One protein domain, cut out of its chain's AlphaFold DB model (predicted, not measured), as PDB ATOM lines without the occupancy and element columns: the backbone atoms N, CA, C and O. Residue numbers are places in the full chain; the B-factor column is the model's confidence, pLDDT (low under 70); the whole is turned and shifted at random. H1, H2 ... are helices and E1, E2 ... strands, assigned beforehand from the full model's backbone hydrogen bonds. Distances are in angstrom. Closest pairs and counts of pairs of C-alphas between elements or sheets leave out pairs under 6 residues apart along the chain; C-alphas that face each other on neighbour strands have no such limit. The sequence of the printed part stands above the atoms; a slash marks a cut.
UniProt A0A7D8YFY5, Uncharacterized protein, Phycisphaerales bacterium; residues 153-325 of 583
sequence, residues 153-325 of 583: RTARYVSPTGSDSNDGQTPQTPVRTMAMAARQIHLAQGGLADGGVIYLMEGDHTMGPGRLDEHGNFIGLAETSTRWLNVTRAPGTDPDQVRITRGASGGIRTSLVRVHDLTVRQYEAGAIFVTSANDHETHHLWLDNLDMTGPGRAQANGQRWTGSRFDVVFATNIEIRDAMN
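Overview. This is residues 153 to 325 of the 583 residues of an uncharacterized protein of Phycisphaerales bacterium (UniProt A0A7D8YFY5). The domain is a chain wound in stacked turns, a solenoid whose strands lie side by side and run parallel from turn to turn. E1, E2, E4, E6, E8 and E10 make one long wall; E6, E8 and E10 bend sharply onto a second side, which E3 and E5 extend, and the short pair E7 and E9 lies on a third side, while H1 packs on the end of the coil that holds E1 and E2. The printed part has 173 residues, with one named helix and ten named strands in the order E1, H1, E2, E3, E4, E5, E6, E7, E8, E9, E10. The larger sheet is branched and the smaller one is E7 beside E9, both parallel; the class is mostly strand, though under half of the residues are in named elements. The whole is compact, with a radius of gyration of the C-alphas of 14.9 A, and rounded, with spans of 46 by 37 by 30 A.

Along the chain. E1 is residues 155 to 158 and begins with C-alpha 155 at (400.833, 638.147, 452.109). H1, residues 178 to 188, is 15.2 A long. E2 is residues 197 to 200. E3, residues 203 to 207, is 13.1 A long, and E4, residues 229 to 233, is 13.4 A long. E5, residues 242 to 247, measures 15.0 A. E6, residues 256 to 265, measures 22.1 A and begins with C-alpha 256 at (397.524, 631.565, 466.354). E7 is residues 270 to 273. E8, residues 284 to 293, is 22.0 A long. E9 is residues 303 to 306. E10, residues 312 to 323, is the longest strand by residues, 21.4 A from end to end, and ends with C-alpha 323 at (421.313, 624.716, 473.556).

Arrangement. The branched sheet is twisted, with C-alphas up to 10.6 A off its best plane, and its edge strands are E1, E3 and E10. E1 and E2 are parallel at 24 degrees, with N 156 and O 197 2.8 A apart. E4 lies on the other side of E2 from E1, parallel at 29 degrees, with N 198 and O 230 at 2.7 A. E6 has three neighbours: E4 beside residues 257 to 262 and E5 beside residues 263 to 265 on one side, E8 on the other side. Across E4 and E6, which are parallel, N 231 and O 258 are within hydrogen-bond range at 2.8 A, and across E5 and E6, also parallel, N 244 and O 263 are within hydrogen-bond range at 3.0 A. E3 and E5 are parallel at 34 degrees, with N 205 and O 243 at 2.8 A. E6 and E8 are parallel at 7 degrees, with N 259 and O 286 at 2.8 A. E8 and E10 are parallel at 15 degrees, with N 287 and O 314 at 2.8 A. E6 bends by 91 degrees at residue 261, E8 by 89 degrees at residue 289 and E10 by 97 degrees at residue 317. E7 and E9 are parallel at 21 degrees, with N 304 and O 270 at 3.0 A. The closest C-alphas of E5 and E7, those of Gly 247 and Ile 272, are 4.0 A apart. E1, H1 and E2 form a strand-helix-strand unit, two parallel neighbour strands with a helix between them, and its crossover is right-handed. H1 is on the branched sheet at a height of 8.8 A, over E2, slantwise to it at 34 degrees on the local plane. The closest C-alphas of H1 and E1, those of Ala 181 and Arg 156, are 5.5 A apart. In H1 every O i to N i+4 pair is within hydrogen-bond range.

Size, cuts and confidence. The two C-alphas farthest apart, those of Gly 190 and Ala 298, are 47.4 A from each other. The printed part has no cut. The links E1 to H1, of 19 residues, and E3 to E4, of 21 residues, are long; in the latter, residues 211 to 212 pair with 218 to 219, antiparallel. The mean pLDDT of the printed part is 91.6, with 18 residues under 70: 210 to 220, 277 to 280 and 300 to 302.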
ATOM      1  N   ARG A 153     394.030 634.626 451.720       96.75
ATOM      2  CA  ARG A 153     395.434 634.534 452.153       96.75
ATOM      3  C   ARG A 153     396.180 635.804 451.744       96.75
ATOM      4  O   ARG A 153     396.644 635.930 450.613       96.75
ATOM      5  N   THR A 154     396.278 636.774 452.650       98.31
ATOM      6  CA  THR A 154     397.029 638.011 452.393       98.31
ATOM      7  C   THR A 154     398.490 637.842 452.779       98.31
ATOM      8  O   THR A 154     398.797 637.468 453.910       98.31
ATOM      9  N   ALA A 155     399.397 638.180 451.862       98.50
ATOM     10  CA  ALA A 155     400.833 638.147 452.109       98.50
ATOM     11  C   ALA A 155     401.423 639.543 452.369       98.50
ATOM     12  O   ALA A 155     400.999 640.532 451.761       98.50
ATOM     13  N   ARG A 156     402.429 639.622 453.246       98.38
ATOM     14  CA  ARG A 156     403.265 640.810 453.459       98.38
ATOM     15  C   ARG A 156     404.740 640.444 453.584       98.38
ATOM     16  O   ARG A 156     405.076 639.454 454.222       98.38
ATOM     17  N   TYR A 157     405.611 641.263 453.006       98.69
ATOM     18  CA  TYR A 157     407.062 641.100 453.041       98.69
ATOM     19  C   TYR A 157     407.685 641.934 454.158       98.69
ATOM     20  O   TYR A 157     407.353 643.109 454.324       98.69
ATOM     21  N   VAL A 158     408.619 641.332 454.891       98.06
ATOM     22  CA  VAL A 158     409.389 641.949 455.974       98.06
ATOM     23  C   VAL A 158     410.871 641.886 455.629       98.06
ATOM     24  O   VAL A 158     411.378 640.822 455.281       98.06
ATOM     25  N   SER A 159     411.583 643.000 455.769       98.12
ATOM     26  CA  SER A 159     413.038 643.073 455.584       98.12
ATOM     27  C   SER A 159     413.696 643.840 456.733       98.12
ATOM     28  O   SER A 159     413.153 644.876 457.133       98.12
ATOM     29  N   PRO A 160     414.891 643.441 457.217       97.69
ATOM     30  CA  PRO A 160     415.618 644.202 458.236       97.69
ATOM     31  C   PRO A 160     415.964 645.633 457.792       97.69
ATOM     32  O   PRO A 160     416.113 646.525 458.628       97.69
ATOM     33  N   THR A 161     416.060 645.866 456.479       97.50
ATOM     34  CA  THR A 161     416.306 647.179 455.859       97.50
ATOM     35  C   THR A 161     415.034 647.843 455.318       97.50
ATOM     36  O   THR A 161     415.110 648.908 454.707       97.50
ATOM     37  N   GLY A 162     413.864 647.227 455.532       97.25
ATOM     38  CA  GLY A 162     412.568 647.761 455.122       97.25
ATOM     39  C   GLY A 162     412.122 648.978 455.940       97.25
ATOM     40  O   GLY A 162     412.809 649.443 456.854       97.25
ATOM     41  N   SER A 163     410.920 649.474 455.643       95.69
ATOM     42  CA  SER A 163     410.291 650.572 456.387       95.69
ATOM     43  C   SER A 163     408.859 650.221 456.752       95.69
ATOM     44  O   SER A 163     408.075 649.866 455.883       95.69
ATOM     45  N   ASP A 164     408.467 650.393 458.016       93.56
ATOM     46  CA  ASP A 164     407.072 650.195 458.447       93.56
ATOM     47  C   ASP A 164     406.090 651.196 457.800       93.56
ATOM     48  O   ASP A 164     404.884 651.044 457.953       93.56
ATOM     49  N   SER A 165     406.581 652.214 457.084       94.31
ATOM     50  CA  SER A 165     405.751 653.089 456.244       94.31
ATOM     51  C   SER A 165     405.378 652.469 454.894       94.31
ATOM     52  O   SER A 165     404.525 653.014 454.202       94.31
ATOM     53  N   ASN A 166     406.044 651.387 454.484       97.12
ATOM     54  CA  ASN A 166     405.753 650.698 453.232       97.12
ATOM     55  C   ASN A 166     404.477 649.854 453.356       97.12
ATOM     56  O   ASN A 166     404.018 649.546 454.455       97.12
ATOM     57  N   ASP A 167     403.914 649.442 452.224       96.81
ATOM     58  CA  ASP A 167     402.703 648.617 452.180       96.81
ATOM     59  C   ASP A 167     402.957 647.113 452.369       96.81
ATOM     60  O   ASP A 167     401.997 646.358 452.519       96.81
ATOM     61  N   GLY A 168     404.222 646.678 452.321       97.94
ATOM     62  CA  GLY A 168     404.631 645.286 452.454       97.94
ATOM     63  C   GLY A 168     404.118 644.369 451.348       97.94
ATOM     64  O   GLY A 168     404.251 643.160 451.491       97.94
ATOM     65  N   GLN A 169     403.497 644.870 450.276       98.12
ATOM     66  CA  GLN A 169     402.829 644.009 449.289       98.12
ATOM     67  C   GLN A 169     403.815 643.300 448.357       98.12
ATOM     68  O   GLN A 169     403.495 642.251 447.799       98.12
ATOM     69  N   THR A 170     405.021 643.851 448.208       98.31
ATOM     70  CA  THR A 170     406.065 643.317 447.329       98.31
ATOM     71  C   THR A 170     407.415 643.245 448.045       98.31
ATOM     72  O   THR A 170     407.635 643.986 449.008       98.31
ATOM     73  N   PRO A 171     408.367 642.428 447.552       98.31
ATOM     74  CA  PRO A 171     409.745 642.437 448.047       98.31
ATOM     75  C   PRO A 171     410.466 643.787 447.891       98.31
ATOM     76  O   PRO A 171     411.470 644.020 448.555       98.31
ATOM     77  N   GLN A 172     409.999 644.675 447.004       98.25
ATOM     78  CA  GLN A 172     410.583 646.005 446.774       98.25
ATOM     79  C   GLN A 172     410.031 647.063 447.736       98.25
ATOM     80  O   GLN A 172     410.661 648.102 447.938       98.25
ATOM     81  N   THR A 173     408.882 646.792 448.356       98.19
ATOM     82  CA  THR A 173     408.233 647.654 449.351       98.19
ATOM     83  C   THR A 173     408.035 646.933 450.692       98.19
ATOM     84  O   THR A 173     406.951 647.010 451.271       98.19
ATOM     85  N   PRO A 174     409.046 646.232 451.246       98.56
ATOM     86  CA  PRO A 174     408.852 645.441 452.451       98.56
ATOM     87  C   PRO A 174     408.644 646.355 453.658       98.56
ATOM     88  O   PRO A 174     409.291 647.407 453.783       98.56
ATOM     89  N   VAL A 175     407.781 645.935 454.582       97.12
ATOM     90  CA  VAL A 175     407.756 646.543 455.912       97.12
ATOM     91  C   VAL A 175     409.003 646.144 456.695       97.12
ATOM     92  O   VAL A 175     409.725 645.218 456.323       97.12
ATOM     93  N   ARG A 176     409.298 646.852 457.784       95.56
ATOM     94  CA  ARG A 176     410.480 646.545 458.600       95.56
ATOM     95  C   ARG A 176     410.207 645.472 459.650       95.56
ATOM     96  O   ARG A 176     411.113 644.738 460.025       95.56
ATOM     97  N   THR A 177     408.983 645.403 460.168       94.31
ATOM     98  CA  THR A 177     408.646 644.566 461.328       94.31
ATOM     99  C   THR A 177     407.524 643.574 461.039       94.31
ATOM    100  O   THR A 177     406.563 643.878 460.331       94.31
ATOM    101  N   MET A 178     407.600 642.396 461.669       95.50
ATOM    102  CA  MET A 178     406.540 641.382 461.589       95.50
ATOM    103  C   MET A 178     405.216 641.876 462.187       95.50
ATOM    104  O   MET A 178     404.155 641.568 461.658       95.50
ATOM    105  N   ALA A 179     405.259 642.685 463.253       92.44
ATOM    106  CA  ALA A 179     404.057 643.258 463.861       92.44
ATOM    107  C   ALA A 179     403.310 644.193 462.891       92.44
ATOM    108  O   ALA A 179     402.079 644.174 462.831       92.44
ATOM    109  N   MET A 180     404.041 644.979 462.088       93.00
ATOM    110  CA  MET A 180     403.425 645.819 461.061       93.00
ATOM    111  C   MET A 180     402.842 644.982 459.918       93.00
ATOM    112  O   MET A 180     401.720 645.249 459.491       93.00
ATOM    113  N   ALA A 181     403.548 643.937 459.475       95.69
ATOM    114  CA  ALA A 181     403.029 642.997 458.482       95.69
ATOM    115  C   ALA A 181     401.718 642.345 458.958       95.69
ATOM    116  O   ALA A 181     400.717 642.387 458.245       95.69
ATOM    117  N   ALA A 182     401.689 641.837 460.194       94.94
ATOM    118  CA  ALA A 182     400.500 641.248 460.807       94.94
ATOM    119  C   ALA A 182     399.323 642.238 460.865       94.94
ATOM    120  O   ALA A 182     398.204 641.895 460.482       94.94
ATOM    121  N   ARG A 183     399.571 643.493 461.271       92.81
ATOM    122  CA  ARG A 183     398.546 644.553 461.276       92.81
ATOM    123  C   ARG A 183     398.009 644.837 459.873       92.81
ATOM    124  O   ARG A 183     396.805 644.999 459.705       92.81
ATOM    125  N   GLN A 184     398.877 644.929 458.870       95.12
ATOM    126  CA  GLN A 184     398.452 645.204 457.497       95.12
ATOM    127  C   GLN A 184     397.638 644.056 456.897       95.12
ATOM    128  O   GLN A 184     396.689 644.325 456.164       95.12
ATOM    129  N   ILE A 185     397.975 642.805 457.222       96.94
ATOM    130  CA  ILE A 185     397.166 641.626 456.880       96.94
ATOM    131  C   ILE A 185     395.794 641.744 457.543       96.94
ATOM    132  O   ILE A 185     394.786 641.706 456.846       96.94
ATOM    133  N   HIS A 186     395.755 641.965 458.859       95.19
ATOM    134  CA  HIS A 186     394.515 642.129 459.618       95.19
ATOM    135  C   HIS A 186     393.594 643.194 459.002       95.19
ATOM    136  O   HIS A 186     392.421 642.927 458.761       95.19
ATOM    137  N   LEU A 187     394.126 644.378 458.671       94.62
ATOM    138  CA  LEU A 187     393.347 645.448 458.034       94.62
ATOM    139  C   LEU A 187     392.872 645.071 456.624       94.62
ATOM    140  O   LEU A 187     391.724 645.334 456.275       94.62
ATOM    141  N   ALA A 188     393.734 644.451 455.814       96.38
ATOM    142  CA  ALA A 188     393.399 644.056 454.445       96.38
ATOM    143  C   ALA A 188     392.337 642.945 454.382       96.38
ATOM    144  O   ALA A 188     391.600 642.862 453.405       96.38
ATOM    145  N   GLN A 189     392.246 642.120 455.425       96.75
ATOM    146  CA  GLN A 189     391.289 641.020 455.546       96.75
ATOM    147  C   GLN A 189     390.054 641.388 456.388       96.75
ATOM    148  O   GLN A 189     389.303 640.508 456.797       96.75
ATOM    149  N   GLY A 190     389.828 642.678 456.662       94.62
ATOM    150  CA  GLY A 190     388.608 643.142 457.328       94.62
ATOM    151  C   GLY A 190     388.553 642.893 458.838       94.62
ATOM    152  O   GLY A 190     387.461 642.860 459.396       94.62
ATOM    153  N   GLY A 191     389.701 642.745 459.504       93.00
ATOM    154  CA  GLY A 191     389.786 642.639 460.964       93.00
ATOM    155  C   GLY A 191     390.301 641.302 461.498       93.00
ATOM    156  O   GLY A 191     390.312 641.109 462.706       93.00
ATOM    157  N   LEU A 192     390.776 640.384 460.652       95.19
ATOM    158  CA  LEU A 192     391.411 639.130 461.087       95.19
ATOM    159  C   LEU A 192     392.670 638.852 460.265       95.19
ATOM    160  O   LEU A 192     392.671 638.997 459.052       95.19
ATOM    161  N   ALA A 193     393.748 638.416 460.906       96.69
ATOM    162  CA  ALA A 193     394.979 637.947 460.273       96.69
ATOM    163  C   ALA A 193     394.972 636.432 459.982       96.69
ATOM    164  O   ALA A 193     396.011 635.873 459.630       96.69
ATOM    165  N   ASP A 194     393.817 635.778 460.119       97.62
ATOM    166  CA  ASP A 194     393.614 634.356 459.837       97.62
ATOM    167  C   ASP A 194     394.129 633.982 458.437       97.62
ATOM    168  O   ASP A 194     393.750 634.592 457.434       97.62
ATOM    169  N   GLY A 195     395.030 632.997 458.375       98.12
ATOM    170  CA  GLY A 195     395.620 632.494 457.130       98.12
ATOM    171  C   GLY A 195     396.586 633.449 456.428       98.12
ATOM    172  O   GLY A 195     397.062 633.143 455.333       98.12
ATOM    173  N   GLY A 196     396.882 634.602 457.032       98.38
ATOM    174  CA  GLY A 196     397.859 635.544 456.509       98.38
ATOM    175  C   GLY A 196     399.265 634.947 456.447       98.38
ATOM    176  O   GLY A 196     399.603 634.019 457.188       98.38
ATOM    177  N   VAL A 197     400.100 635.507 455.572       98.69
ATOM    178  CA  VAL A 197     401.490 635.077 455.380       98.69
ATOM    179  C   VAL A 197     402.437 636.264 455.517       98.69
ATOM    180  O   VAL A 197     402.317 637.272 454.826       98.69
ATOM    181  N   ILE A 198     403.412 636.137 456.403       98.50
ATOM    182  CA  ILE A 198     404.513 637.071 456.585       98.50
ATOM    183  C   ILE A 198     405.755 636.424 455.980       98.50
ATOM    184  O   ILE A 198     406.301 635.474 456.538       98.50
ATOM    185  N   TYR A 199     406.198 636.955 454.844       98.81
ATOM    186  CA  TYR A 199     407.420 636.549 454.164       98.81
ATOM    187  C   TYR A 199     408.612 637.343 454.686       98.81
ATOM    188  O   TYR A 199     408.710 638.554 454.486       98.81
ATOM    189  N   LEU A 200     409.548 636.658 455.328       98.69
ATOM    190  CA  LEU A 200     410.803 637.229 455.786       98.69
ATOM    191  C   LEU A 200     411.835 637.184 454.654       98.69
ATOM    192  O   LEU A 200     412.194 636.113 454.164       98.69
ATOM    193  N   MET A 201     412.303 638.355 454.232       98.69
ATOM    194  CA  MET A 201     413.419 638.488 453.293       98.69
ATOM    195  C   MET A 201     414.745 638.112 453.965       98.69
ATOM    196  O   MET A 201     414.802 637.923 455.178       98.69
ATOM    197  N   GLU A 202     415.822 638.011 453.189       98.50
ATOM    198  CA  GLU A 202     417.156 637.698 453.717       98.50
ATOM    199  C   GLU A 202     417.581 638.653 454.851       98.50
ATOM    200  O   GLU A 202     417.351 639.866 454.799       98.50
ATOM    201  N   GLY A 203     418.220 638.090 455.875       98.38
ATOM    202  CA  GLY A 203     418.804 638.795 457.009       98.38
ATOM    203  C   GLY A 203     418.282 638.340 458.373       98.38
ATOM    204  O   GLY A 203     417.610 637.315 458.513       98.38
ATOM    205  N   ASP A 204     418.630 639.128 459.391       98.19
ATOM    206  CA  ASP A 204     418.314 638.847 460.792       98.19
ATOM    207  C   ASP A 204     417.079 639.616 461.238       98.19
ATOM    208  O   ASP A 204     417.039 640.850 461.230       98.19
ATOM    209  N   HIS A 205     416.084 638.870 461.692       97.75
ATOM    210  CA  HIS A 205     414.792 639.377 462.107       97.75
ATOM    211  C   HIS A 205     414.602 639.251 463.610       97.75
ATOM    212  O   HIS A 205     415.123 638.359 464.281       97.75
ATOM    213  N   THR A 206     413.796 640.161 464.142       95.25
ATOM    214  CA  THR A 206     413.343 640.134 465.531       95.25
ATOM    215  C   THR A 206     411.870 639.746 465.576       95.25
ATOM    216  O   THR A 206     411.059 640.302 464.836       95.25
ATOM    217  N   MET A 207     411.513 638.815 466.462       92.94
ATOM    218  CA  MET A 207     410.121 638.477 466.753       92.94
ATOM    219  C   MET A 207     409.511 639.591 467.619       92.94
ATOM    220  O   MET A 207     409.622 639.578 468.846       92.94
ATOM    221  N   GLY A 208     408.927 640.599 466.969       86.19
ATOM    222  CA  GLY A 208     408.479 641.855 467.590       86.19
ATOM    223  C   GLY A 208     409.421 643.038 467.288       86.19
ATOM    224  O   GLY A 208     410.219 642.958 466.353       86.19
ATOM    225  N   PRO A 209     409.367 644.147 468.053       83.44
ATOM    226  CA  PRO A 209     408.482 644.392 469.192       83.44
ATOM    227  C   PRO A 209     407.026 644.621 468.767       83.44
ATOM    228  O   PRO A 209     406.760 645.063 467.648       83.44
ATOM    229  N   GLY A 210     406.100 644.420 469.705       68.25
ATOM    230  CA  GLY A 210     404.781 645.047 469.628       68.25
ATOM    231  C   GLY A 210     404.982 646.552 469.794       68.25
ATOM    232  O   GLY A 210     405.223 647.031 470.901       68.25
ATOM    233  N   ARG A 211     405.015 647.292 468.686       69.19
ATOM    234  CA  ARG A 211     405.335 648.725 468.688       69.19
ATOM    235  C   ARG A 211     404.132 649.530 469.186       69.19
ATOM    236  O   ARG A 211     403.006 649.120 468.962       69.19
ATOM    237  N   LEU A 212     404.355 650.679 469.824       68.88
ATOM    238  CA  LEU A 212     403.302 651.680 470.027       68.88
ATOM    239  C   LEU A 212     403.251 652.635 468.824       68.88
ATOM    240  O   LEU A 212     404.296 653.008 468.284       68.88
ATOM    241  N   ASP A 213     402.059 653.010 468.379       67.88
ATOM    242  CA  ASP A 213     401.864 654.051 467.384       67.88
ATOM    243  C   ASP A 213     402.192 655.419 467.977       67.88
ATOM    244  O   ASP A 213     402.567 655.554 469.143       67.88
ATOM    245  N   GLU A 214     402.096 656.450 467.144       65.94
ATOM    246  CA  GLU A 214     402.342 657.834 467.554       65.94
ATOM    247  C   GLU A 214     401.409 658.318 468.680       65.94
ATOM    248  O   GLU A 214     401.724 659.297 469.350       65.94
ATOM    249  N   HIS A 215     400.312 657.600 468.940       65.00
ATOM    250  CA  HIS A 215     399.347 657.877 470.002       65.00
ATOM    251  C   HIS A 215     399.573 657.012 471.253       65.00
ATOM    252  O   HIS A 215     398.793 657.085 472.200       65.00
ATOM    253  N   GLY A 216     400.627 656.190 471.283       67.19
ATOM    254  CA  GLY A 216     400.901 655.291 472.400       67.19
ATOM    255  C   GLY A 216     400.027 654.033 472.421       67.19
ATOM    256  O   GLY A 216     400.072 653.299 473.408       67.19
ATOM    257  N   ASN A 217     399.260 653.746 471.362       67.06
ATOM    258  CA  ASN A 217     398.489 652.507 471.239       67.06
ATOM    259  C   ASN A 217     399.348 651.420 470.613       67.06
ATOM    260  O   ASN A 217     400.131 651.683 469.712       67.06
ATOM    261  N   PHE A 218     399.183 650.167 471.012       69.31
ATOM    262  CA  PHE A 218     399.938 649.093 470.376       69.31
ATOM    263  C   PHE A 218     399.548 648.902 468.896       69.31
ATOM    264  O   PHE A 218     398.443 648.475 468.572       69.31
ATOM    265  N   ILE A 219     400.500 649.156 467.997       66.19
ATOM    266  CA  ILE A 219     400.542 648.645 466.626       66.19
ATOM    267  C   ILE A 219     400.659 647.124 466.728       66.19
ATOM    268  O   ILE A 219     401.697 646.609 467.141       66.19
ATOM    269  N   GLY A 220     399.608 646.405 466.340       56.44
ATOM    270  CA  GLY A 220     399.662 644.944 466.242       56.44
ATOM    271  C   GLY A 220     398.592 644.197 467.025       56.44
ATOM    272  O   GLY A 220     398.865 643.102 467.486       56.44
ATOM    273  N   LEU A 221     397.374 644.727 467.145       76.12
ATOM    274  CA  LEU A 221     396.204 643.904 467.485       76.12
ATOM    275  C   LEU A 221     395.792 643.058 466.268       76.12
ATOM    276  O   LEU A 221     394.681 643.162 465.767       76.12
ATOM    277  N   ALA A 222     396.734 642.295 465.711       88.62
ATOM    278  CA  ALA A 222     396.390 641.320 464.696       88.62
ATOM    279  C   ALA A 222     395.645 640.193 465.407       88.62
ATOM    280  O   ALA A 222     396.197 639.530 466.280       88.62
ATOM    281  N   GLU A 223     394.387 639.986 465.059       92.31
ATOM    282  CA  GLU A 223     393.574 638.921 465.640       92.31
ATOM    283  C   GLU A 223     393.552 637.713 464.713       92.31
ATOM    284  O   GLU A 223     393.345 637.850 463.515       92.31
ATOM    285  N   THR A 224     393.764 636.529 465.263       95.12
ATOM    286  CA  THR A 224     393.555 635.249 464.580       95.12
ATOM    287  C   THR A 224     392.599 634.447 465.438       95.12
ATOM    288  O   THR A 224     392.741 634.455 466.664       95.12
ATOM    289  N   SER A 225     391.672 633.738 464.820       95.00
ATOM    290  CA  SER A 225     390.617 633.018 465.523       95.00
ATOM    291  C   SER A 225     390.584 631.541 465.162       95.00
ATOM    292  O   SER A 225     390.451 630.696 466.045       95.00
ATOM    293  N   THR A 226     390.756 631.221 463.881       96.69
ATOM    294  CA  THR A 226     390.562 629.860 463.372       96.69
ATOM    295  C   THR A 226     391.696 629.376 462.488       96.69
ATOM    296  O   THR A 226     391.761 628.175 462.241       96.69
ATOM    297  N   ARG A 227     392.596 630.253 462.023       98.06
ATOM    298  CA  ARG A 227     393.685 629.910 461.097       98.06
ATOM    299  C   ARG A 227     394.996 630.531 461.555       98.06
ATOM    300  O   ARG A 227     395.039 631.623 462.112       98.06
ATOM    301  N   TRP A 228     396.099 629.852 461.274       98.25
ATOM    302  CA  TRP A 228     397.426 630.351 461.623       98.25
ATOM    303  C   TRP A 228     397.789 631.615 460.832       98.25
ATOM    304  O   TRP A 228     397.660 631.643 459.609       98.25
ATOM    305  N   LEU A 229     398.325 632.630 461.514       97.94
ATOM    306  CA  LEU A 229     399.189 633.624 460.882       97.94
ATOM    307  C   LEU A 229     400.559 632.975 460.659       97.94
ATOM    308  O   LEU A 229     401.251 632.621 461.617       97.94
ATOM    309  N   ASN A 230     400.943 632.806 459.398       98.50
ATOM    310  CA  ASN A 230     402.160 632.102 459.010       98.50
ATOM    311  C   ASN A 230     403.330 633.082 458.903       98.50
ATOM    312  O   ASN A 230     403.245 634.078 458.191       98.50
ATOM    313  N   VAL A 231     404.438 632.787 459.572       98.38
ATOM    314  CA  VAL A 231     405.722 633.477 459.441       98.38
ATOM    315  C   VAL A 231     406.696 632.504 458.796       98.38
ATOM    316  O   VAL A 231     407.014 631.462 459.370       98.38
ATOM    317  N   THR A 232     407.164 632.834 457.598       98.69
ATOM    318  CA  THR A 232     408.040 631.962 456.813       98.69
ATOM    319  C   THR A 232     409.016 632.778 455.975       98.69
ATOM    320  O   THR A 232     408.916 634.003 455.896       98.69
ATOM    321  N   ARG A 233     409.995 632.124 455.357       98.38
ATOM    322  CA  ARG A 233     410.936 632.779 454.447       98.38
ATOM    323  C   ARG A 233     410.252 633.223 453.153       98.38
ATOM    324  O   ARG A 233     409.312 632.588 452.680       98.38
ATOM    325  N   ALA A 234     410.739 634.304 452.554       98.50
ATOM    326  CA  ALA A 234     410.285 634.734 451.237       98.50
ATOM    327  C   ALA A 234     410.547 633.648 450.167       98.50
ATOM    328  O   ALA A 234     411.515 632.887 450.271       98.50
ATOM    329  N   PRO A 235     409.713 633.553 449.115       98.31
ATOM    330  CA  PRO A 235     409.960 632.613 448.029       98.31
ATOM    331  C   PRO A 235     411.344 632.817 447.402       98.31
ATOM    332  O   PRO A 235     411.736 633.940 447.091       98.31
ATOM    333  N   GLY A 236     412.073 631.720 447.192       97.38
ATOM    334  CA  GLY A 236     413.381 631.729 446.530       97.38
ATOM    335  C   GLY A 236     414.592 632.007 447.428       97.38
ATOM    336  O   GLY A 236     415.705 631.907 446.926       97.38
ATOM    337  N   THR A 237     414.418 632.300 448.721       97.56
ATOM    338  CA  THR A 237     415.552 632.437 449.658       97.56
ATOM    339  C   THR A 237     415.964 631.091 450.255       97.56
ATOM    340  O   THR A 237     415.147 630.176 450.359       97.56
ATOM    341  N   ASP A 238     417.218 630.935 450.664       96.69
ATOM    342  CA  ASP A 238     417.639 629.773 451.452       96.69
ATOM    343  C   ASP A 238     417.175 629.935 452.919       96.69
ATOM    344  O   ASP A 238     417.253 631.053 453.447       96.69
ATOM    345  N   PRO A 239     416.680 628.876 453.597       92.69
ATOM    346  CA  PRO A 239     416.403 628.915 455.035       92.69
ATOM    347  C   PRO A 239     417.517 629.550 455.883       92.69
ATOM    348  O   PRO A 239     417.214 630.361 456.758       92.69
ATOM    349  N   ASP A 240     418.794 629.283 455.587       94.19
ATOM    350  CA  ASP A 240     419.921 629.810 456.369       94.19
ATOM    351  C   ASP A 240     420.173 631.311 456.176       94.19
ATOM    352  O   ASP A 240     420.810 631.957 457.018       94.19
ATOM    353  N   GLN A 241     419.644 631.898 455.100       97.69
ATOM    354  CA  GLN A 241     419.714 633.339 454.853       97.69
ATOM    355  C   GLN A 241     418.622 634.118 455.594       97.69
ATOM    356  O   GLN A 241     418.689 635.346 455.639       97.69
ATOM    357  N   VAL A 242     417.619 633.448 456.167       98.38
ATOM    358  CA  VAL A 242     416.477 634.078 456.840       98.38
ATOM    359  C   VAL A 242     416.423 633.611 458.286       98.38
ATOM    360  O   VAL A 242     416.002 632.493 458.579       98.38
ATOM    361  N   ARG A 243     416.844 634.479 459.211       98.38
ATOM    362  CA  ARG A 243     417.070 634.084 460.605       98.38
ATOM    363  C   ARG A 243     416.215 634.887 461.563       98.38
ATOM    364  O   ARG A 243     416.259 636.113 461.546       98.38
ATOM    365  N   ILE A 244     415.499 634.223 462.467       97.81
ATOM    366  CA  ILE A 244     414.949 634.889 463.658       97.81
ATOM    367  C   ILE A 244     415.987 634.777 464.770       97.81
ATOM    368  O   ILE A 244     416.321 633.671 465.197       97.81
ATOM    369  N   THR A 245     416.511 635.913 465.235       97.00
ATOM    370  CA  THR A 245     417.686 635.915 466.125       97.00
ATOM    371  C   THR A 245     417.402 636.337 467.560       97.00
ATOM    372  O   THR A 245     418.191 636.084 468.471       97.00
ATOM    373  N   ARG A 246     416.253 636.977 467.790       94.44
ATOM    374  CA  ARG A 246     415.819 637.422 469.117       94.44
ATOM    375  C   ARG A 246     414.316 637.665 469.169       94.44
ATOM    376  O   ARG A 246     413.691 637.984 468.155       94.44
ATOM    377  N   GLY A 247     413.755 637.572 470.369       92.81
ATOM    378  CA  GLY A 247     412.421 638.073 470.688       92.81
ATOM    379  C   GLY A 247     412.486 639.494 471.235       92.81
ATOM    380  O   GLY A 247     413.449 639.866 471.903       92.81
ATOM    381  N   ALA A 248     411.461 640.298 470.969       90.75
ATOM    382  CA  ALA A 248     411.305 641.622 471.562       90.75
ATOM    383  C   ALA A 248     409.953 641.753 472.263       90.75
ATOM    384  O   ALA A 248     408.983 641.087 471.906       90.75
ATOM    385  N   SER A 249     409.885 642.634 473.268       85.62
ATOM    386  CA  SER A 249     408.682 642.828 474.085       85.62
ATOM    387  C   SER A 249     407.419 642.978 473.226       85.62
ATOM    388  O   SER A 249     407.409 643.690 472.222       85.62
ATOM    389  N   GLY A 250     406.361 642.269 473.613       82.94
ATOM    390  CA  GLY A 250     405.084 642.237 472.903       82.94
ATOM    391  C   GLY A 250     404.980 641.185 471.797       82.94
ATOM    392  O   GLY A 250     403.906 640.622 471.612       82.94
ATOM    393  N   GLY A 251     406.068 640.848 471.101       88.75
ATOM    394  CA  GLY A 251     405.996 639.918 469.970       88.75
ATOM    395  C   GLY A 251     405.014 640.362 468.878       88.75
ATOM    396  O   GLY A 251     404.868 641.558 468.629       88.75
ATOM    397  N   ILE A 252     404.340 639.402 468.232       87.44
ATOM    398  CA  ILE A 252     403.349 639.652 467.160       87.44
ATOM    399  C   ILE A 252     401.927 639.927 467.711       87.44
ATOM    400  O   ILE A 252     401.097 640.460 466.983       87.44
ATOM    401  N   ARG A 253     401.663 639.641 469.000       87.19
ATOM    402  CA  ARG A 253     400.381 639.884 469.708       87.19
ATOM    403  C   ARG A 253     399.135 639.325 469.010       87.19
ATOM    404  O   ARG A 253     398.130 640.013 468.858       87.19
ATOM    405  N   THR A 254     399.194 638.054 468.634       90.81
ATOM    406  CA  THR A 254     398.040 637.322 468.102       90.81
ATOM    407  C   THR A 254     397.895 635.953 468.769       90.81
ATOM    408  O   THR A 254     398.758 635.556 469.564       90.81
ATOM    409  N   SER A 255     396.792 635.256 468.502       93.06
ATOM    410  CA  SER A 255     396.459 633.991 469.168       93.06
ATOM    411  C   SER A 255     397.040 632.773 468.462       93.06
ATOM    412  O   SER A 255     397.498 631.883 469.148       93.06
ATOM    413  N   LEU A 256     397.090 632.721 467.135       95.81
ATOM    414  CA  LEU A 256     397.524 631.565 466.354       95.81
ATOM    415  C   LEU A 256     398.705 631.978 465.478       95.81
ATOM    416  O   LEU A 256     398.527 632.539 464.397       95.81
ATOM    417  N   VAL A 257     399.929 631.690 465.924       97.00
ATOM    418  CA  VAL A 257     401.146 631.949 465.135       97.00
ATOM    419  C   VAL A 257     401.788 630.641 464.708       97.00
ATOM    420  O   VAL A 257     402.106 629.812 465.558       97.00
ATOM    421  N   ARG A 258     402.049 630.484 463.409       98.25
ATOM    422  CA  ARG A 258     402.923 629.428 462.890       98.25
ATOM    423  C   ARG A 258     404.233 630.034 462.406       98.25
ATOM    424  O   ARG A 258     404.208 630.991 461.643       98.25
ATOM    425  N   VAL A 259     405.366 629.470 462.807       98.44
ATOM    426  CA  VAL A 259     406.694 629.821 462.283       98.44
ATOM    427  C   VAL A 259     407.266 628.594 461.593       98.44
ATOM    428  O   VAL A 259     407.380 627.549 462.238       98.44
ATOM    429  N   HIS A 260     407.597 628.704 460.303       98.69
ATOM    430  CA  HIS A 260     408.046 627.543 459.537       98.69
ATOM    431  C   HIS A 260     409.009 627.829 458.382       98.69
ATOM    432  O   HIS A 260     409.050 628.939 457.845       98.69
ATOM    433  N   ASP A 261     409.746 626.787 457.983       98.31
ATOM    434  CA  ASP A 261     410.672 626.758 456.840       98.31
ATOM    435  C   ASP A 261     411.772 627.835 456.894       98.31
ATOM    436  O   ASP A 261     412.081 628.475 455.886       98.31
ATOM    437  N   LEU A 262     412.353 628.069 458.074       98.00
ATOM    438  CA  LEU A 262     413.410 629.063 458.284       98.00
ATOM    439  C   LEU A 262     414.348 628.685 459.433       98.00
ATOM    440  O   LEU A 262     414.093 627.746 460.191       98.00
ATOM    441  N   THR A 263     415.405 629.476 459.592       98.44
ATOM    442  CA  THR A 263     416.419 629.274 460.622       98.44
ATOM    443  C   THR A 263     416.172 630.157 461.857       98.44
ATOM    444  O   THR A 263     415.767 631.320 461.774       98.44
ATOM    445  N   VAL A 264     416.455 629.630 463.049       98.06
ATOM    446  CA  VAL A 264     416.372 630.353 464.326       98.06
ATOM    447  C   VAL A 264     417.725 630.282 465.026       98.06
ATOM    448  O   VAL A 264     418.225 629.200 465.322       98.06
ATOM    449  N   ARG A 265     418.339 631.427 465.330       97.38
ATOM    450  CA  ARG A 265     419.653 631.467 465.996       97.38
ATOM    451  C   ARG A 265     419.573 632.311 467.253       97.38
ATOM    452  O   ARG A 265     419.478 633.528 467.183       97.38
ATOM    453  N   GLN A 266     419.613 631.674 468.412       94.69
ATOM    454  CA  GLN A 266     419.599 632.377 469.681       94.69
ATOM    455  C   GLN A 266     421.024 632.735 470.099       94.69
ATOM    456  O   GLN A 266     421.765 631.867 470.538       94.69
ATOM    457  N   TYR A 267     421.398 634.011 470.011       93.06
ATOM    458  CA  TYR A 267     422.730 634.456 470.450       93.06
ATOM    459  C   TYR A 267     422.793 634.810 471.942       93.06
ATOM    460  O   TYR A 267     423.854 634.756 472.557       93.06
ATOM    461  N   GLU A 268     421.655 635.164 472.540       89.62
ATOM    462  CA  GLU A 268     421.567 635.676 473.909       89.62
ATOM    463  C   GLU A 268     420.499 634.930 474.716       89.62
ATOM    464  O   GLU A 268     419.556 634.353 474.169       89.62
ATOM    465  N   ALA A 269     420.629 634.957 476.044       86.75
ATOM    466  CA  ALA A 269     419.606 634.421 476.936       86.75
ATOM    467  C   ALA A 269     418.264 635.162 476.757       86.75
ATOM    468  O   ALA A 269     418.224 636.351 476.449       86.75
ATOM    469  N   GLY A 270     417.151 634.464 476.985       88.88
ATOM    470  CA  GLY A 270     415.802 635.006 476.819       88.88
ATOM    471  C   GLY A 270     414.892 634.075 476.027       88.88
ATOM    472  O   GLY A 270     415.252 632.933 475.754       88.88
ATOM    473  N   ALA A 271     413.702 634.573 475.685       92.06
ATOM    474  CA  ALA A 271     412.753 633.896 474.807       92.06
ATOM    475  C   ALA A 271     412.805 634.482 473.392       92.06
ATOM    476  O   ALA A 271     412.736 635.701 473.242       92.06
ATOM    477  N   ILE A 272     412.880 633.630 472.363       94.19
ATOM    478  CA  ILE A 272     412.749 634.072 470.964       94.19
ATOM    479  C   ILE A 272     411.281 634.274 470.616       94.19
ATOM    480  O   ILE A 272     410.874 635.355 470.191       94.19
ATOM    481  N   PHE A 273     410.467 633.243 470.823       94.50
ATOM    482  CA  PHE A 273     409.055 633.296 470.496       94.50
ATOM    483  C   PHE A 273     408.294 633.893 471.662       94.50
ATOM    484  O   PHE A 273     408.010 633.233 472.661       94.50
ATOM    485  N   VAL A 274     407.972 635.170 471.534       90.88
ATOM    486  CA  VAL A 274     407.232 635.929 472.532       90.88
ATOM    487  C   VAL A 274     405.925 636.430 471.939       90.88
ATOM    488  O   VAL A 274     405.825 636.712 470.748       90.88
ATOM    489  N   THR A 275     404.924 636.543 472.798       88.25
ATOM    490  CA  THR A 275     403.667 637.238 472.535       88.25
ATOM    491  C   THR A 275     403.252 637.923 473.835       88.25
ATOM    492  O   THR A 275     403.597 637.444 474.921       88.25
ATOM    493  N   SER A 276     402.583 639.070 473.766       80.00
ATOM    494  CA  SER A 276     401.898 639.643 474.923       80.00
ATOM    495  C   SER A 276     400.395 639.475 474.778       80.00
ATOM    496  O   SER A 276     399.870 639.503 473.667       80.00
ATOM    497  N   ALA A 277     399.730 639.325 475.925       63.38
ATOM    498  CA  ALA A 277     398.287 639.165 476.009       63.38
ATOM    499  C   ALA A 277     397.585 640.270 475.208       63.38
ATOM    500  O   ALA A 277     397.775 641.462 475.468       63.38
ATOM    501  N   ASN A 278     396.840 639.869 474.189       62.91
ATOM    502  CA  ASN A 278     395.601 640.536 473.817       62.91
ATOM    503  C   ASN A 278     394.496 639.939 474.721       62.91
ATOM    504  O   ASN A 278     394.770 639.004 475.474       62.91
ATOM    505  N   ASP A 279     393.278 640.473 474.713       65.50
ATOM    506  CA  ASP A 279     392.202 640.029 475.624       65.50
ATOM    507  C   ASP A 279     391.650 638.620 475.290       65.50
ATOM    508  O   ASP A 279     390.548 638.257 475.697       65.50
ATOM    509  N   HIS A 280     392.403 637.810 474.540       68.94
ATOM    510  CA  HIS A 280     392.016 636.461 474.159       68.94
ATOM    511  C   HIS A 280     392.371 635.459 475.256       68.94
ATOM    512  O   HIS A 280     393.390 635.561 475.937       68.94
ATOM    513  N   GLU A 281     391.519 634.444 475.390       74.56
ATOM    514  CA  GLU A 281     391.641 633.435 476.443       74.56
ATOM    515  C   GLU A 281     392.863 632.523 476.266       74.56
ATOM    516  O   GLU A 281     393.336 631.968 477.259       74.56
ATOM    517  N   THR A 282     393.365 632.344 475.034       88.88
ATOM    518  CA  THR A 282     394.460 631.406 474.736       88.88
ATOM    519  C   THR A 282     395.324 631.806 473.546       88.88
ATOM    520  O   THR A 282     394.806 632.250 472.517       88.88
ATOM    521  N   HIS A 283     396.627 631.548 473.659       93.00
ATOM    522  CA  HIS A 283     397.598 631.701 472.579       93.00
ATOM    523  C   HIS A 283     398.290 630.382 472.234       93.00
ATOM    524  O   HIS A 283     398.816 629.678 473.098       93.00
ATOM    525  N   HIS A 284     398.401 630.111 470.945       95.50
ATOM    526  CA  HIS A 284     399.033 628.946 470.368       95.50
ATOM    527  C   HIS A 284     400.212 629.350 469.489       95.50
ATOM    528  O   HIS A 284     400.174 630.324 468.733       95.50
ATOM    529  N   LEU A 285     401.265 628.551 469.574       96.69
ATOM    530  CA  LEU A 285     402.432 628.642 468.714       96.69
ATOM    531  C   LEU A 285     402.628 627.302 468.022       96.69
ATOM    532  O   LEU A 285     402.712 626.274 468.690       96.69
ATOM    533  N   TRP A 286     402.761 627.314 466.704       98.19
ATOM    534  CA  TRP A 286     403.191 626.154 465.943       98.19
ATOM    535  C   TRP A 286     404.550 626.417 465.304       98.19
ATOM    536  O   TRP A 286     404.705 627.281 464.449       98.19
ATOM    537  N   LEU A 287     405.551 625.672 465.743       98.12
ATOM    538  CA  LEU A 287     406.885 625.651 465.170       98.12
ATOM    539  C   LEU A 287     406.989 624.433 464.250       98.12
ATOM    540  O   LEU A 287     406.735 623.314 464.704       98.12
ATOM    541  N   ASP A 288     407.322 624.638 462.978       98.56
ATOM    542  CA  ASP A 288     407.357 623.556 461.990       98.56
ATOM    543  C   ASP A 288     408.539 623.671 461.033       98.56
ATOM    544  O   ASP A 288     408.769 624.737 460.480       98.56
ATOM    545  N   ASN A 289     409.268 622.581 460.798       98.12
ATOM    546  CA  ASN A 289     410.394 622.557 459.857       98.12
ATOM    547  C   ASN A 289     411.414 623.692 460.102       98.12
ATOM    548  O   ASN A 289     411.661 624.532 459.233       98.12
ATOM    549  N   LEU A 290     411.951 623.749 461.326       98.19
ATOM    550  CA  LEU A 290     412.913 624.769 461.760       98.19
ATOM    551  C   LEU A 290     414.273 624.144 462.085       98.19
ATOM    552  O   LEU A 290     414.331 623.137 462.792       98.19
ATOM    553  N   ASP A 291     415.348 624.807 461.657       98.00
ATOM    554  CA  ASP A 291     416.707 624.594 462.173       98.00
ATOM    555  C   ASP A 291     416.997 625.653 463.243       98.00
ATOM    556  O   ASP A 291     417.013 626.859 462.975       98.00
ATOM    557  N   MET A 292     417.194 625.208 464.480       98.06
ATOM    558  CA  MET A 292     417.342 626.060 465.648       98.06
ATOM    559  C   MET A 292     418.708 625.839 466.302       98.06
ATOM    560  O   MET A 292     419.079 624.719 466.644       98.06
ATOM    561  N   THR A 293     419.457 626.912 466.558       97.50
ATOM    562  CA  THR A 293     420.712 626.834 467.330       97.50
ATOM    563  C   THR A 293     420.645 627.731 468.545       97.50
ATOM    564  O   THR A 293     420.246 628.896 468.448       97.50
ATOM    565  N   GLY A 294     420.980 627.158 469.696       95.69
ATOM    566  CA  GLY A 294     421.080 627.882 470.944       95.69
ATOM    567  C   GLY A 294     422.380 628.686 471.054       95.69
ATOM    568  O   GLY A 294     423.234 628.658 470.173       95.69
ATOM    569  N   PRO A 295     422.548 629.399 472.168       92.88
ATOM    570  CA  PRO A 295     423.748 630.172 472.475       92.88
ATOM    571  C   PRO A 295     424.858 629.330 473.131       92.88
ATOM    572  O   PRO A 295     425.790 629.893 473.708       92.88
ATOM    573  N   GLY A 296     424.735 627.999 473.135       92.06
ATOM    574  CA  GLY A 296     425.660 627.098 473.811       92.06
ATOM    575  C   GLY A 296     425.004 626.200 474.858       92.06
ATOM    576  O   GLY A 296     424.215 626.656 475.691       92.06
ATOM    577  N   ARG A 297     425.429 624.931 474.918       90.06
ATOM    578  CA  ARG A 297     425.019 623.975 475.972       90.06
ATOM    579  C   ARG A 297     425.369 624.424 477.400       90.06
ATOM    580  O   ARG A 297     424.664 624.099 478.350       90.06
ATOM    581  N   ALA A 298     426.456 625.182 477.559       87.06
ATOM    582  CA  ALA A 298     426.981 625.608 478.859       87.06
ATOM    583  C   ALA A 298     426.467 626.986 479.318       87.06
ATOM    584  O   ALA A 298     426.937 627.503 480.334       87.06
ATOM    585  N   GLN A 299     425.549 627.611 478.571       82.12
ATOM    586  CA  GLN A 299     425.102 628.961 478.898       82.12
ATOM    587  C   GLN A 299     424.373 628.988 480.253       82.12
ATOM    588  O   GLN A 299     423.515 628.153 480.545       82.12
ATOM    589  N   ALA A 300     424.722 629.966 481.095       67.06
ATOM    590  CA  ALA A 300     424.040 630.197 482.361       67.06
ATOM    591  C   ALA A 300     422.601 630.688 482.122       67.06
ATOM    592  O   ALA A 300     422.350 631.416 481.168       67.06
ATOM    593  N   ASN A 301     421.689 630.270 483.008       65.88
ATOM    594  CA  ASN A 301     420.266 630.619 483.128       65.88
ATOM    595  C   ASN A 301     419.650 631.559 482.074       65.88
ATOM    596  O   ASN A 301     420.028 632.717 481.939       65.88
ATOM    597  N   GLY A 302     418.518 631.127 481.510       67.00
ATOM    598  CA  GLY A 302     417.553 632.034 480.879       67.00
ATOM    599  C   GLY A 302     417.205 631.696 479.440       67.00
ATOM    600  O   GLY A 302     416.264 632.288 478.913       67.00
ATOM    601  N   GLN A 303     417.882 630.726 478.820       80.06
ATOM    602  CA  GLN A 303     417.474 630.260 477.503       80.06
ATOM    603  C   GLN A 303     416.088 629.612 477.574       80.06
ATOM    604  O   GLN A 303     415.850 628.657 478.324       80.06
ATOM    605  N   ARG A 304     415.165 630.149 476.781       88.81
ATOM    606  CA  ARG A 304     413.868 629.553 476.486       88.81
ATOM    607  C   ARG A 304     413.604 629.758 475.004       88.81
ATOM    608  O   ARG A 304     413.857 630.828 474.472       88.81
ATOM    609  N   TRP A 305     413.039 628.770 474.334       93.19
ATOM    610  CA  TRP A 305     412.570 628.992 472.967       93.19
ATOM    611  C   TRP A 305     411.307 629.851 472.969       93.19
ATOM    612  O   TRP A 305     411.157 630.751 472.147       93.19
ATOM    613  N   THR A 306     410.445 629.635 473.963       92.69
ATOM    614  CA  THR A 306     409.132 630.266 474.079       92.69
ATOM    615  C   THR A 306     409.007 631.117 475.346       92.69
ATOM    616  O   THR A 306     409.548 630.812 476.415       92.69
ATOM    617  N   GLY A 307     408.302 632.238 475.215       85.19
ATOM    618  CA  GLY A 307     407.919 633.121 476.310       85.19
ATOM    619  C   GLY A 307     406.713 632.586 477.084       85.19
ATOM    620  O   GLY A 307     406.004 631.691 476.635       85.19
ATOM    621  N   SER A 308     406.442 633.171 478.252       73.56
ATOM    622  CA  SER A 308     405.449 632.683 479.225       73.56
ATOM    623  C   SER A 308     403.974 632.818 478.821       73.56
ATOM    624  O   SER A 308     403.108 632.554 479.649       73.56
ATOM    625  N   ARG A 309     403.671 633.264 477.599       86.88
ATOM    626  CA  ARG A 309     402.306 633.623 477.180       86.88
ATOM    627  C   ARG A 309     401.714 632.750 476.084       86.88
ATOM    628  O   ARG A 309     400.529 632.881 475.841       86.88
ATOM    629  N   PHE A 310     402.491 631.875 475.447       91.50
ATOM    630  CA  PHE A 310     401.902 630.830 474.611       91.50
ATOM    631  C   PHE A 310     401.404 629.717 475.512       91.50
ATOM    632  O   PHE A 310     402.221 629.083 476.167       91.50
ATOM    633  N   ASP A 311     400.097 629.504 475.561       91.56
ATOM    634  CA  ASP A 311     399.454 628.466 476.362       91.56
ATOM    635  C   ASP A 311     399.694 627.071 475.791       91.56
ATOM    636  O   ASP A 311     399.857 626.114 476.545       91.56
ATOM    637  N   VAL A 312     399.743 626.971 474.461       93.62
ATOM    638  CA  VAL A 312     399.913 625.710 473.738       93.62
ATOM    639  C   VAL A 312     400.987 625.874 472.671       93.62
ATOM    640  O   VAL A 312     400.914 626.756 471.820       93.62
ATOM    641  N   VAL A 313     401.992 625.011 472.700       95.69
ATOM    642  CA  VAL A 313     403.072 624.971 471.717       95.69
ATOM    643  C   VAL A 313     403.063 623.612 471.031       95.69
ATOM    644  O   VAL A 313     403.198 622.566 471.674       95.69
ATOM    645  N   PHE A 314     402.922 623.664 469.713       97.44
ATOM    646  CA  PHE A 314     403.083 622.557 468.786       97.44
ATOM    647  C   PHE A 314     404.470 622.661 468.150       97.44
ATOM    648  O   PHE A 314     404.834 623.716 467.636       97.44
ATOM    649  N   ALA A 315     405.247 621.585 468.178       97.69
ATOM    650  CA  ALA A 315     406.577 621.520 467.584       97.69
ATOM    651  C   ALA A 315     406.665 620.301 466.663       97.69
ATOM    652  O   ALA A 315     406.565 619.165 467.129       97.69
ATOM    653  N   THR A 316     406.839 620.518 465.362       97.88
ATOM    654  CA  THR A 316     406.906 619.435 464.376       97.88
ATOM    655  C   THR A 316     408.118 619.570 463.468       97.88
ATOM    656  O   THR A 316     408.407 620.653 462.983       97.88
ATOM    657  N   ASN A 317     408.824 618.468 463.210       97.38
ATOM    658  CA  ASN A 317     409.946 618.441 462.260       97.38
ATOM    659  C   ASN A 317     411.033 619.484 462.598       97.38
ATOM    660  O   ASN A 317     411.432 620.270 461.750       97.38
ATOM    661  N   ILE A 318     411.459 619.551 463.857       98.00
ATOM    662  CA  ILE A 318     412.405 620.574 464.325       98.00
ATOM    663  C   ILE A 318     413.750 619.940 464.608       98.00
ATOM    664  O   ILE A 318     413.813 618.856 465.186       98.00
ATOM    665  N   GLU A 319     414.813 620.666 464.301       97.88
ATOM    666  CA  GLU A 319     416.147 620.380 464.794       97.88
ATOM    667  C   GLU A 319     416.615 621.483 465.749       97.88
ATOM    668  O   GLU A 319     416.538 622.664 465.425       97.88
ATOM    669  N   ILE A 320     417.078 621.109 466.946       97.38
ATOM    670  CA  ILE A 320     417.672 622.031 467.921       97.38
ATOM    671  C   ILE A 320     419.091 621.577 468.240       97.38
ATOM    672  O   ILE A 320     419.277 620.451 468.696       97.38
ATOM    673  N   ARG A 321     420.072 622.471 468.091       96.75
ATOM    674  CA  ARG A 321     421.479 622.204 468.420       96.75
ATOM    675  C   ARG A 321     422.063 623.221 469.395       96.75
ATOM    676  O   ARG A 321     421.626 624.372 469.435       96.75
ATOM    677  N   ASP A 322     423.075 622.789 470.143       94.88
ATOM    678  CA  ASP A 322     423.927 623.618 471.009       94.88
ATOM    679  C   ASP A 322     423.133 624.569 471.918       94.88
ATOM    680  O   ASP A 322     423.261 625.796 471.896       94.88
ATOM    681  N   ALA A 323     422.240 623.984 472.709       93.81
ATOM    682  CA  ALA A 323     421.313 624.716 473.556       93.81
ATOM    683  C   ALA A 323     421.374 624.214 474.996       93.81
ATOM    684  O   ALA A 323     421.591 623.038 475.270       93.81
ATOM    685  N   MET A 324     421.118 625.096 475.953       92.00
ATOM    686  CA  MET A 324     420.965 624.701 477.346       92.00
ATOM    687  C   MET A 324     419.776 623.746 477.507       92.00
ATOM    688  O   MET A 324     419.892 622.744 478.196       92.00
ATOM    689  N   ASN A 325     418.627 624.019 476.882       91.75
ATOM    690  CA  ASN A 325     417.444 623.155 476.959       91.75
ATOM    691  C   ASN A 325     416.857 622.918 475.564       91.75
ATOM    692  O   ASN A 325     416.952 623.782 474.689       91.75
TER     693      ASN A 325